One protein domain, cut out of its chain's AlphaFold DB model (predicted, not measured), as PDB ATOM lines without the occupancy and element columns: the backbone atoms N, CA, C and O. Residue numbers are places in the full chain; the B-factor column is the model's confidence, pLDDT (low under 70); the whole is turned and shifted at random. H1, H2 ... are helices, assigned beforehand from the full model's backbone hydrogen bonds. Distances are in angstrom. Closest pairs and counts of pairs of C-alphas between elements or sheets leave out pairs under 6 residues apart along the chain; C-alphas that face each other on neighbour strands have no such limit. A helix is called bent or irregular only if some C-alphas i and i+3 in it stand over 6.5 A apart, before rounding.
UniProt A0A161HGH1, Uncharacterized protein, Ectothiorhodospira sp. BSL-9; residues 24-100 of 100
ATOM      1  N   ARG A  24      97.902 128.720 120.339       71.75
ATOM      2  CA  ARG A  24      98.449 130.022 119.944       71.75
ATOM      3  C   ARG A  24      98.318 130.273 118.441       71.75
ATOM      4  O   ARG A  24      98.008 131.389 118.036       71.75
ATOM      5  N   HIS A  25      98.541 129.255 117.610       73.31
ATOM      6  CA  HIS A  25      98.332 129.346 116.165       73.31
ATOM      7  C   HIS A  25      96.854 129.529 115.814       73.31
ATOM      8  O   HIS A  25      96.550 130.336 114.941       73.31
ATOM      9  N   ALA A  26      95.947 128.842 116.512       77.25
ATOM     10  CA  ALA A  26      94.509 129.017 116.346       77.25
ATOM     11  C   ALA A  26      94.080 130.449 116.696       77.25
ATOM     12  O   ALA A  26      93.477 131.111 115.860       77.25
ATOM     13  N   GLN A  27      94.505 130.972 117.850       78.81
ATOM     14  CA  GLN A  27      94.235 132.357 118.256       78.81
ATOM     15  C   GLN A  27      94.805 133.381 117.265       78.81
ATOM     16  O   GLN A  27      94.146 134.358 116.925       78.81
ATOM     17  N   ALA A  28      96.021 133.156 116.761       79.44
ATOM     18  CA  ALA A  28      96.622 134.038 115.763       79.44
ATOM     19  C   ALA A  28      95.881 133.996 114.415       79.44
ATOM     20  O   ALA A  28      95.822 135.005 113.711       79.44
ATOM     21  N   CYS A  29      95.332 132.840 114.037       81.00
ATOM     22  CA  CYS A  29      94.484 132.712 112.856       81.00
ATOM     23  C   CYS A  29      93.135 133.410 113.050       81.00
ATOM     24  O   CYS A  29      92.714 134.130 112.152       81.00
ATOM     25  N   GLU A  30      92.490 133.240 114.204       82.69
ATOM     26  CA  GLU A  30      91.229 133.917 114.534       82.69
ATOM     27  C   GLU A  30      91.396 135.438 114.512       82.69
ATOM     28  O   GLU A  30      90.677 136.103 113.774       82.69
ATOM     29  N   ALA A  31      92.424 135.977 115.174       83.25
ATOM     30  CA  ALA A  31      92.706 137.414 115.164       83.25
ATOM     31  C   ALA A  31      92.942 137.962 113.742       83.25
ATOM     32  O   ALA A  31      92.484 139.047 113.394       83.25
ATOM     33  N   ARG A  32      93.624 137.193 112.880       82.69
ATOM     34  CA  ARG A  32      93.819 137.564 111.468       82.69
ATOM     35  C   ARG A  32      92.525 137.552 110.660       82.69
ATOM     36  O   ARG A  32      92.373 138.357 109.742       82.69
ATOM     37  N   LEU A  33      91.626 136.613 110.943       86.94
ATOM     38  CA  LEU A  33      90.318 136.564 110.297       86.94
ATOM     39  C   LEU A  33      89.449 137.736 110.752       86.94
ATOM     40  O   LEU A  33      88.839 138.377 109.902       86.94
ATOM     41  N   GLU A  34      89.467 138.066 112.042       86.81
ATOM     42  CA  GLU A  34      88.766 139.229 112.593       86.81
ATOM     43  C   GLU A  34      89.258 140.540 111.966       86.81
ATOM     44  O   GLU A  34      88.446 141.333 111.493       86.81
ATOM     45  N   GLU A  35      90.575 140.740 111.859       88.00
ATOM     46  CA  GLU A  35      91.162 141.924 111.212       88.00
ATOM     47  C   GLU A  35      90.737 142.046 109.736       88.00
ATOM     48  O   GLU A  35      90.350 143.122 109.257       88.00
ATOM     49  N   ARG A  36      90.755 140.925 109.001       89.25
ATOM     50  CA  ARG A  36      90.288 140.875 107.611       89.25
ATOM     51  C   ARG A  36      88.806 141.222 107.519       89.25
ATOM     52  O   ARG A  36      88.423 142.021 106.665       89.25
ATOM     53  N   ASP A  37      87.977 140.619 108.360       90.31
ATOM     54  CA  ASP A  37      86.531 140.820 108.330       90.31
ATOM     55  C   ASP A  37      86.184 142.273 108.676       90.31
ATOM     56  O   ASP A  37      85.363 142.883 107.988       90.31
ATOM     57  N   MET A  38      86.898 142.881 109.629       90.75
ATOM     58  CA  MET A  38      86.756 144.301 109.960       90.75
ATOM     59  C   MET A  38      87.082 145.209 108.771       90.75
ATOM     60  O   MET A  38      86.335 146.137 108.441       90.75
ATOM     61  N   THR A  39      88.168 144.892 108.064       90.12
ATOM     62  CA  THR A  39      88.578 145.605 106.849       90.12
ATOM     63  C   THR A  39      87.513 145.493 105.754       90.12
ATOM     64  O   THR A  39      87.151 146.489 105.124       90.12
ATOM     65  N   VAL A  40      86.972 144.291 105.537       92.75
ATOM     66  CA  VAL A  40      85.937 144.025 104.524       92.75
ATOM     67  C   VAL A  40      84.634 144.748 104.860       92.75
ATOM     68  O   VAL A  40      84.028 145.351 103.969       92.75
ATOM     69  N   ILE A  41      84.205 144.723 106.124       91.62
ATOM     70  CA  ILE A  41      83.005 145.423 106.598       91.62
ATOM     71  C   ILE A  41      83.162 146.925 106.371       91.62
ATOM     72  O   ILE A  41      82.317 147.535 105.714       91.62
ATOM     73  N   THR A  42      84.277 147.502 106.819       92.31
ATOM     74  CA  THR A  42      84.567 148.931 106.653       92.31
ATOM     75  C   THR A  42      84.557 149.325 105.178       92.31
ATOM     76  O   THR A  42      83.840 150.245 104.783       92.31
ATOM     77  N   ALA A  43      85.268 148.578 104.328       92.69
ATOM     78  CA  ALA A  43      85.305 148.825 102.889       92.69
ATOM     79  C   ALA A  43      83.917 148.708 102.236       92.69
ATOM     80  O   ALA A  43      83.575 149.489 101.348       92.69
ATOM     81  N   THR A  44      83.093 147.758 102.683       93.88
ATOM     82  CA  THR A  44      81.721 147.588 102.188       93.88
ATOM     83  C   THR A  44      80.844 148.773 102.580       93.88
ATOM     84  O   THR A  44      80.136 149.319 101.732       93.88
ATOM     85  N   LEU A  45      80.931 149.228 103.831       94.56
ATOM     86  CA  LEU A  45      80.177 150.379 104.324       94.56
ATOM     87  C   LEU A  45      80.610 151.685 103.648       94.56
ATOM     88  O   LEU A  45      79.759 152.511 103.315       94.56
ATOM     89  N   MET A  46      81.898 151.850 103.330       93.00
ATOM     90  CA  MET A  46      82.397 153.015 102.584       93.00
ATOM     91  C   MET A  46      81.733 153.182 101.207       93.00
ATOM     92  O   MET A  46      81.645 154.304 100.699       93.00
ATOM     93  N   ARG A  47      81.242 152.091 100.601       94.62
ATOM     94  CA  ARG A  47      80.556 152.108  99.296       94.62
ATOM     95  C   ARG A  47      79.100 152.560  99.381       94.62
ATOM     96  O   ARG A  47      78.513 152.881  98.350       94.62
ATOM     97  N   LEU A  48      78.508 152.581 100.572       95.06
ATOM     98  CA  LEU A  48      77.160 153.105 100.769       95.06
ATOM     99  C   LEU A  48      77.154 154.625 100.588       95.06
ATOM    100  O   LEU A  48      78.177 155.285 100.748       95.06
ATOM    101  N   SER A  49      75.999 155.202 100.259       95.38
ATOM    102  CA  SER A  49      75.780 156.658 100.276       95.38
ATOM    103  C   SER A  49      75.613 157.186 101.706       95.38
ATOM    104  O   SER A  49      75.251 156.432 102.609       95.38
ATOM    105  N   GLU A  50      75.810 158.491 101.929       96.81
ATOM    106  CA  GLU A  50      75.633 159.091 103.265       96.81
ATOM    107  C   GLU A  50      74.220 158.863 103.811       96.81
ATOM    108  O   GLU A  50      74.038 158.541 104.976       96.81
ATOM    109  N   ARG A  51      73.202 158.925 102.945       96.88
ATOM    110  CA  ARG A  51      71.815 158.647 103.335       96.88
ATOM    111  C   ARG A  51      71.614 157.204 103.802       96.88
ATOM    112  O   ARG A  51      70.775 156.970 104.665       96.88
ATOM    113  N   GLN A  52      72.327 156.241 103.219       97.12
ATOM    114  CA  GLN A  52      72.262 154.838 103.635       97.12
ATOM    115  C   GLN A  52      73.014 154.605 104.947       97.12
ATOM    116  O   GLN A  52      72.482 153.911 105.804       97.12
ATOM    117  N   LEU A  53      74.182 155.230 105.131       96.00
ATOM    118  CA  LEU A  53      74.912 155.199 106.403       96.00
ATOM    119  C   LEU A  53      74.086 155.824 107.535       96.00
ATOM    120  O   LEU A  53      73.879 155.201 108.572       96.00
ATOM    121  N   ASN A  54      73.474 156.983 107.289       94.88
ATOM    122  CA  ASN A  54      72.637 157.652 108.285       94.88
ATOM    123  C   ASN A  54      71.420 156.808 108.702       94.88
ATOM    124  O   ASN A  54      70.963 156.914 109.837       94.88
ATOM    125  N   ARG A  55      70.887 155.946 107.819       96.50
ATOM    126  CA  ARG A  55      69.780 155.028 108.166       96.50
ATOM    127  C   ARG A  55      70.183 153.963 109.180       96.50
ATOM    128  O   ARG A  55      69.316 153.490 109.905       96.50
ATOM    129  N   ILE A  56      71.458 153.590 109.209       93.12
ATOM    130  CA  ILE A  56      72.016 152.641 110.179       93.12
ATOM    131  C   ILE A  56      72.733 153.355 111.333       93.12
ATOM    132  O   ILE A  56      73.433 152.715 112.106       93.12
ATOM    133  N   GLY A  57      72.554 154.676 111.459       93.44
ATOM    134  CA  GLY A  57      73.128 155.467 112.547       93.44
ATOM    135  C   GLY A  57      74.630 155.729 112.427       93.44
ATOM    136  O   GLY A  57      75.247 156.065 113.430       93.44
ATOM    137  N   MET A  58      75.213 155.586 111.233       95.19
ATOM    138  CA  MET A  58      76.639 155.826 110.975       95.19
ATOM    139  C   MET A  58      76.845 157.066 110.108       95.19
ATOM    140  O   MET A  58      75.979 157.413 109.302       95.19
ATOM    141  N   SER A  59      78.023 157.689 110.200       94.50
ATOM    142  CA  SER A  59      78.452 158.734 109.260       94.50
ATOM    143  C   SER A  59      79.771 158.364 108.605       94.50
ATOM    144  O   SER A  59      80.661 157.796 109.227       94.50
ATOM    145  N   ARG A  60      79.964 158.758 107.344       93.81
ATOM    146  CA  ARG A  60      81.233 158.504 106.645       93.81
ATOM    147  C   ARG A  60      82.428 159.170 107.313       93.81
ATOM    148  O   ARG A  60      83.534 158.650 107.221       93.81
ATOM    149  N   ARG A  61      82.211 160.305 107.986       93.94
ATOM    150  CA  ARG A  61      83.270 161.027 108.702       93.94
ATOM    151  C   ARG A  61      83.819 160.226 109.885       93.94
ATOM    152  O   ARG A  61      84.992 160.371 110.207       93.94
ATOM    153  N   THR A  62      82.977 159.415 110.516       94.56
ATOM    154  CA  THR A  62      83.288 158.648 111.729       94.56
ATOM    155  C   THR A  62      83.279 157.146 111.492       94.56
ATOM    156  O   THR A  62      83.502 156.399 112.429       94.56
ATOM    157  N   LEU A  63      83.100 156.690 110.249       93.19
ATOM    158  CA  LEU A  63      82.790 155.298 109.934       93.19
ATOM    159  C   LEU A  63      83.770 154.282 110.529       93.19
ATOM    160  O   LEU A  63      83.333 153.254 111.023       93.19
ATOM    161  N   ALA A  64      85.074 154.565 110.495       89.25
ATOM    162  CA  ALA A  64      86.071 153.682 111.099       89.25
ATOM    163  C   ALA A  64      85.865 153.551 112.620       89.25
ATOM    164  O   ALA A  64      85.829 152.444 113.140       89.25
ATOM    165  N   LEU A  65      85.634 154.676 113.307       92.06
ATOM    166  CA  LEU A  65      85.354 154.700 114.745       92.06
ATOM    167  C   LEU A  65      84.019 154.022 115.067       92.06
ATOM    168  O   LEU A  65      83.938 153.256 116.016       92.06
ATOM    169  N   ASP A  66      82.985 154.269 114.259       93.44
ATOM    170  CA  ASP A  66      81.657 153.680 114.450       93.44
ATOM    171  C   ASP A  66      81.703 152.145 114.312       93.44
ATOM    172  O   ASP A  66      81.003 151.426 115.027       93.44
ATOM    173  N   VAL A  67      82.531 151.637 113.393       92.19
ATOM    174  CA  VAL A  67      82.745 150.202 113.175       92.19
ATOM    175  C   VAL A  67      83.565 149.578 114.311       92.19
ATOM    176  O   VAL A  67      83.170 148.528 114.822       92.19
ATOM    177  N   ASP A  68      84.634 150.235 114.768       91.12
ATOM    178  CA  ASP A  68      85.437 149.780 115.914       91.12
ATOM    179  C   ASP A  68      84.617 149.749 117.219       91.12
ATOM    180  O   ASP A  68      84.675 148.785 117.995       91.12
ATOM    181  N   ASP A  69      83.788 150.770 117.448       93.62
ATOM    182  CA  ASP A  69      82.867 150.832 118.584       93.62
ATOM    183  C   ASP A  69      81.835 149.701 118.524       93.62
ATOM    184  O   ASP A  69      81.511 149.087 119.547       93.62
ATOM    185  N   LEU A  70      81.310 149.405 117.331       91.56
ATOM    186  CA  LEU A  70      80.361 148.314 117.133       91.56
ATOM    187  C   LEU A  70      81.003 146.954 117.431       91.56
ATOM    188  O   LEU A  70      80.386 146.136 118.116       91.56
ATOM    189  N   ALA A  71      82.238 146.733 116.977       91.38
ATOM    190  CA  ALA A  71      82.999 145.522 117.275       91.38
ATOM    191  C   ALA A  71      83.211 145.355 118.788       91.38
ATOM    192  O   ALA A  71      82.859 144.325 119.363       91.38
ATOM    193  N   THR A  72      83.658 146.421 119.457       93.50
ATOM    194  CA  THR A  72      83.881 146.437 120.910       93.50
ATOM    195  C   THR A  72      82.601 146.125 121.692       93.50
ATOM    196  O   THR A  72      82.616 145.376 122.674       93.50
ATOM    197  N   ARG A  73      81.461 146.684 121.265       92.94
ATOM    198  CA  ARG A  73      80.159 146.401 121.885       92.94
ATOM    199  C   ARG A  73      79.739 144.949 121.685       92.94
ATOM    200  O   ARG A  73      79.287 144.335 122.649       92.94
ATOM    201  N   ALA A  74      79.918 144.407 120.483       90.56
ATOM    202  CA  ALA A  74      79.593 143.017 120.183       90.56
ATOM    203  C   ALA A  74      80.424 142.041 121.032       90.56
ATOM    204  O   ALA A  74      79.886 141.062 121.550       90.56
ATOM    205  N   ASP A  75      81.710 142.323 121.241       92.00
ATOM    206  CA  ASP A  75      82.564 141.493 122.095       92.00
ATOM    207  C   ASP A  75      82.163 141.563 123.566       92.00
ATOM    208  O   ASP A  75      82.084 140.532 124.243       92.00
ATOM    209  N   ARG A  76      81.816 142.757 124.054       93.88
ATOM    210  CA  ARG A  76      81.290 142.920 125.410       93.88
ATOM    211  C   ARG A  76      79.974 142.167 125.604       93.88
ATOM    212  O   ARG A  76      79.787 141.519 126.630       93.88
ATOM    213  N   GLU A  77      79.071 142.228 124.631       94.25
ATOM    214  CA  GLU A  77      77.804 141.497 124.674       94.25
ATOM    215  C   GLU A  77      78.035 139.981 124.676       94.25
ATOM    216  O   GLU A  77      77.480 139.275 125.519       94.25
ATOM    217  N   ARG A  78      78.944 139.479 123.830       91.50
ATOM    218  CA  ARG A  78      79.364 138.068 123.846       91.50
ATOM    219  C   ARG A  78      79.919 137.650 125.204       91.50
ATOM    220  O   ARG A  78      79.596 136.556 125.670       91.50
ATOM    221  N   GLN A  79      80.743 138.487 125.836       94.12
ATOM    222  CA  GLN A  79      81.275 138.216 127.170       94.12
ATOM    223  C   GLN A  79      80.145 138.104 128.199       94.12
ATOM    224  O   GLN A  79      80.070 137.101 128.907       94.12
ATOM    225  N   ILE A  80      79.232 139.078 128.231       93.38
ATOM    226  CA  ILE A  80      78.081 139.072 129.143       93.38
ATOM    227  C   ILE A  80      77.225 137.822 128.919       93.38
ATOM    228  O   ILE A  80      76.866 137.145 129.878       93.38
ATOM    229  N   CYS A  81      76.935 137.460 127.667       92.69
ATOM    230  CA  CYS A  81      76.184 136.246 127.362       92.69
ATOM    231  C   CYS A  81      76.869 134.988 127.910       92.69
ATOM    232  O   CYS A  81      76.191 134.133 128.477       92.69
ATOM    233  N   ARG A  82      78.198 134.869 127.787       92.88
ATOM    234  CA  ARG A  82      78.942 133.744 128.378       92.88
ATOM    235  C   ARG A  82      78.822 133.735 129.898       92.88
ATOM    236  O   ARG A  82      78.516 132.691 130.460       92.88
ATOM    237  N   GLU A  83      79.012 134.878 130.552       92.75
ATOM    238  CA  GLU A  83      78.885 134.999 132.011       92.75
ATOM    239  C   GLU A  83      77.482 134.598 132.489       92.75
ATOM    240  O   GLU A  83      77.344 133.811 133.425       92.75
ATOM    241  N   VAL A  84      76.437 135.060 131.799       92.12
ATOM    242  CA  VAL A  84      75.045 134.688 132.086       92.12
ATOM    243  C   VAL A  84      74.832 133.183 131.928       92.12
ATOM    244  O   VAL A  84      74.248 132.559 132.814       92.12
ATOM    245  N   LEU A  85      75.325 132.578 130.843       92.12
ATOM    246  CA  LEU A  85      75.211 131.133 130.627       92.12
ATOM    247  C   LEU A  85      75.908 130.333 131.734       92.12
ATOM    248  O   LEU A  85      75.357 129.336 132.200       92.12
ATOM    249  N   GLU A  86      77.080 130.767 132.191       91.31
ATOM    250  CA  GLU A  86      77.792 130.104 133.289       91.31
ATOM    251  C   GLU A  86      77.058 130.244 134.632       91.31
ATOM    252  O   GLU A  86      76.980 129.276 135.395       91.31
ATOM    253  N   ILE A  87      76.437 131.396 134.903       90.50
ATOM    254  CA  ILE A  87      75.592 131.589 136.093       90.50
ATOM    255  C   ILE A  87      74.389 130.638 136.065       90.50
ATOM    256  O   ILE A  87      74.100 129.997 137.079       90.50
ATOM    257  N   VAL A  88      73.711 130.521 134.917       89.88
ATOM    258  CA  VAL A  88      72.559 129.621 134.748       89.88
ATOM    259  C   VAL A  88      72.973 128.170 134.994       89.88
ATOM    260  O   VAL A  88      72.379 127.514 135.850       89.88
ATOM    261  N   LYS A  89      74.055 127.699 134.361       87.19
ATOM    262  CA  LYS A  89      74.586 126.337 134.568       87.19
ATOM    263  C   LYS A  89      74.958 126.062 136.028       87.19
ATOM    264  O   LYS A  89      74.642 124.998 136.566       87.19
ATOM    265  N   CYS A  90      75.604 127.017 136.701       78.25
ATOM    266  CA  CYS A  90      75.939 126.901 138.124       78.25
ATOM    267  C   CYS A  90      74.696 126.883 139.029       78.25
ATOM    268  O   CYS A  90      74.724 126.303 140.116       78.25
ATOM    269  N   GLY A  91      73.623 127.566 138.628       75.12
ATOM    270  CA  GLY A  91      72.343 127.566 139.334       75.12
ATOM    271  C   GLY A  91      71.609 126.233 139.204       75.12
ATOM    272  O   GLY A  91      71.135 125.702 140.206       75.12
ATOM    273  N   GLU A  92      71.571 125.667 137.999       73.44
ATOM    274  CA  GLU A  92      70.987 124.346 137.728       73.44
ATOM    275  C   GLU A  92      71.747 123.233 138.451       73.44
ATOM    276  O   GLU A  92      71.136 122.414 139.135       73.44
ATOM    277  N   SER A  93      73.082 123.272 138.408       67.94
ATOM    278  CA  SER A  93      73.930 122.310 139.124       67.94
ATOM    279  C   SER A  93      73.692 122.348 140.639       67.94
ATOM    280  O   SER A  93      73.699 121.313 141.292       67.94
ATOM    281  N   ARG A  94      73.434 123.533 141.212       64.44
ATOM    282  CA  ARG A  94      73.119 123.674 142.644       64.44
ATOM    283  C   ARG A  94      71.729 123.171 143.022       64.44
ATOM    284  O   ARG A  94      71.580 122.682 144.133       64.44
ATOM    285  N   ARG A  95      70.732 123.282 142.138       62.25
ATOM    286  CA  ARG A  95      69.400 122.697 142.382       62.25
ATOM    287  C   ARG A  95      69.433 121.176 142.280       62.25
ATOM    288  O   ARG A  95      68.872 120.519 143.140       62.25
ATOM    289  N   ALA A  96      70.168 120.633 141.311       60.22
ATOM    290  CA  ALA A  96      70.323 119.187 141.152       60.22
ATOM    291  C   ALA A  96      70.981 118.497 142.364       60.22
ATOM    292  O   ALA A  96      70.706 117.335 142.607       60.22
ATOM    293  N   ILE A  97      71.824 119.204 143.129       60.59
ATOM    294  CA  ILE A  97      72.457 118.688 144.361       60.59
ATOM    295  C   ILE A  97      71.541 118.839 145.594       60.59
ATOM    296  O   ILE A  97      71.782 118.207 146.613       60.59
ATOM    297  N   ALA A  98      70.525 119.707 145.538       60.38
ATOM    298  CA  ALA A  98      69.618 119.964 146.660       60.38
ATOM    299  C   ALA A  98      68.357 119.077 146.651       60.38
ATOM    300  O   ALA A  98      67.687 118.995 147.677       60.38
ATOM    301  N   ASP A  99      68.046 118.452 145.511       56.88
ATOM    302  CA  ASP A  99      66.917 117.524 145.327       56.88
ATOM    303  C   ASP A  99      67.326 116.031 145.462       56.88
ATOM    304  O   ASP A  99      66.491 115.157 145.227       56.88
ATOM    305  N   ASP A 100      68.577 115.751 145.855       49.09
ATOM    306  CA  ASP A 100      69.148 114.421 146.178       49.09
ATOM    307  C   ASP A 100      69.392 114.295 147.698       49.09
ATOM    308  O   ASP A 100      69.170 113.197 148.263       49.09
TER     309      ASP A 100
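Overview. This is residues 24 to 100 of the 100 residues of an uncharacterized protein of Ectothiorhodospira sp. BSL-9 (UniProt A0A161HGH1). Picture a flat, open V made of two long helices, H1 and H3, which meet where H1 finishes and H3 starts, while their other ends spread far from each other. The short helix H2 sits in the turn at the point of the V, where the printed part comes round from H1 to H3, and H3 is the longer arm, running along the longest axis. The printed part has 77 residues, with three named helices in the order H1, H2, H3 and no named strand; the class is all helix, built of helices alone among its named elements. The whole is extended, with a radius of gyration of the C-alphas of 19.4 A, and its C-alphas span 63 by 35 by 14 A along their three main axes.

Arrangement. Begin at the first printed residue, Arg 24, where you enter H1, residues 24 to 46. Its residues 24 to 33 stand free, with no C-alpha 8 or more residues away along the chain within 10 A. After H1 a tight link of 3 residues leads you to H2, residues 50 to 55. H1 and H2 are close but not clearly touching: look at the C-alphas of Leu 45 and Leu 53, the closest of the two helices, which are 7.4 A apart. Their lines stand at a steep tilt of 66 degrees, and they run opposite ways. A short link of 7 residues then brings you to H3, residues 63 to 98. H2 and H3 are apart, although they follow each other in the chain. H3 comes back to H1, and these two helices touch, with 6 pairs of C-alphas within 8 A. The closest C-alphas are those of Thr 42 and Ala 64, at 6.7 A. H1 touches H3 with residues 38 to 46 alone, and H3 touches H1 with residues 63 to 67 alone. Their lines stand at a steep tilt of 48 degrees, opposite ways, and their centres are 21.4 A apart. Beyond residues 63 to 67, with which it touches H1, H3 goes on to residue 98, and residues 72 to 100, of which 72 to 98 belong to H3, stand free. In the backbone of H1, H2 and H3, every pair of O i and N i+4 is within hydrogen-bond range.

Along the chain. Find C-alpha 24 at (98.449, 130.022, 119.944); from there H1 runs through 23 residues to C-alpha 46 at (82.397, 153.015, 102.584), 33.0 A from its first C-alpha to its last. H2 has 6 residues, from Glu 50 to Arg 55, and measures 8.6 A. Next find C-alpha 63 at (82.790, 155.298, 109.934), where H3 begins. This is the longest helix by residues, with 36, and it runs 52.6 A to C-alpha 98 at (69.618, 119.964, 146.660). No helix here is bent or irregular.

Size, cuts and confidence. The printed part runs from residue 24 to residue 100, the chain's last residue, and it has no cut. The two C-alphas farthest apart are those of Ser 49, between H1 and H2, and Asp 100, at 62.7 A. From the C-alpha of Arg 24 to that of Asp 100 is 42.3 A. There is no long link: H1 to H2 is tight, and H2 to H3 is short. In the B-factor column you will find a mean pLDDT of 87.0 for the printed part; the model's confidence is low, under 70, at residues 93 to 100. H2 has a mean pLDDT of 96, and H1 and H3 have 86 each.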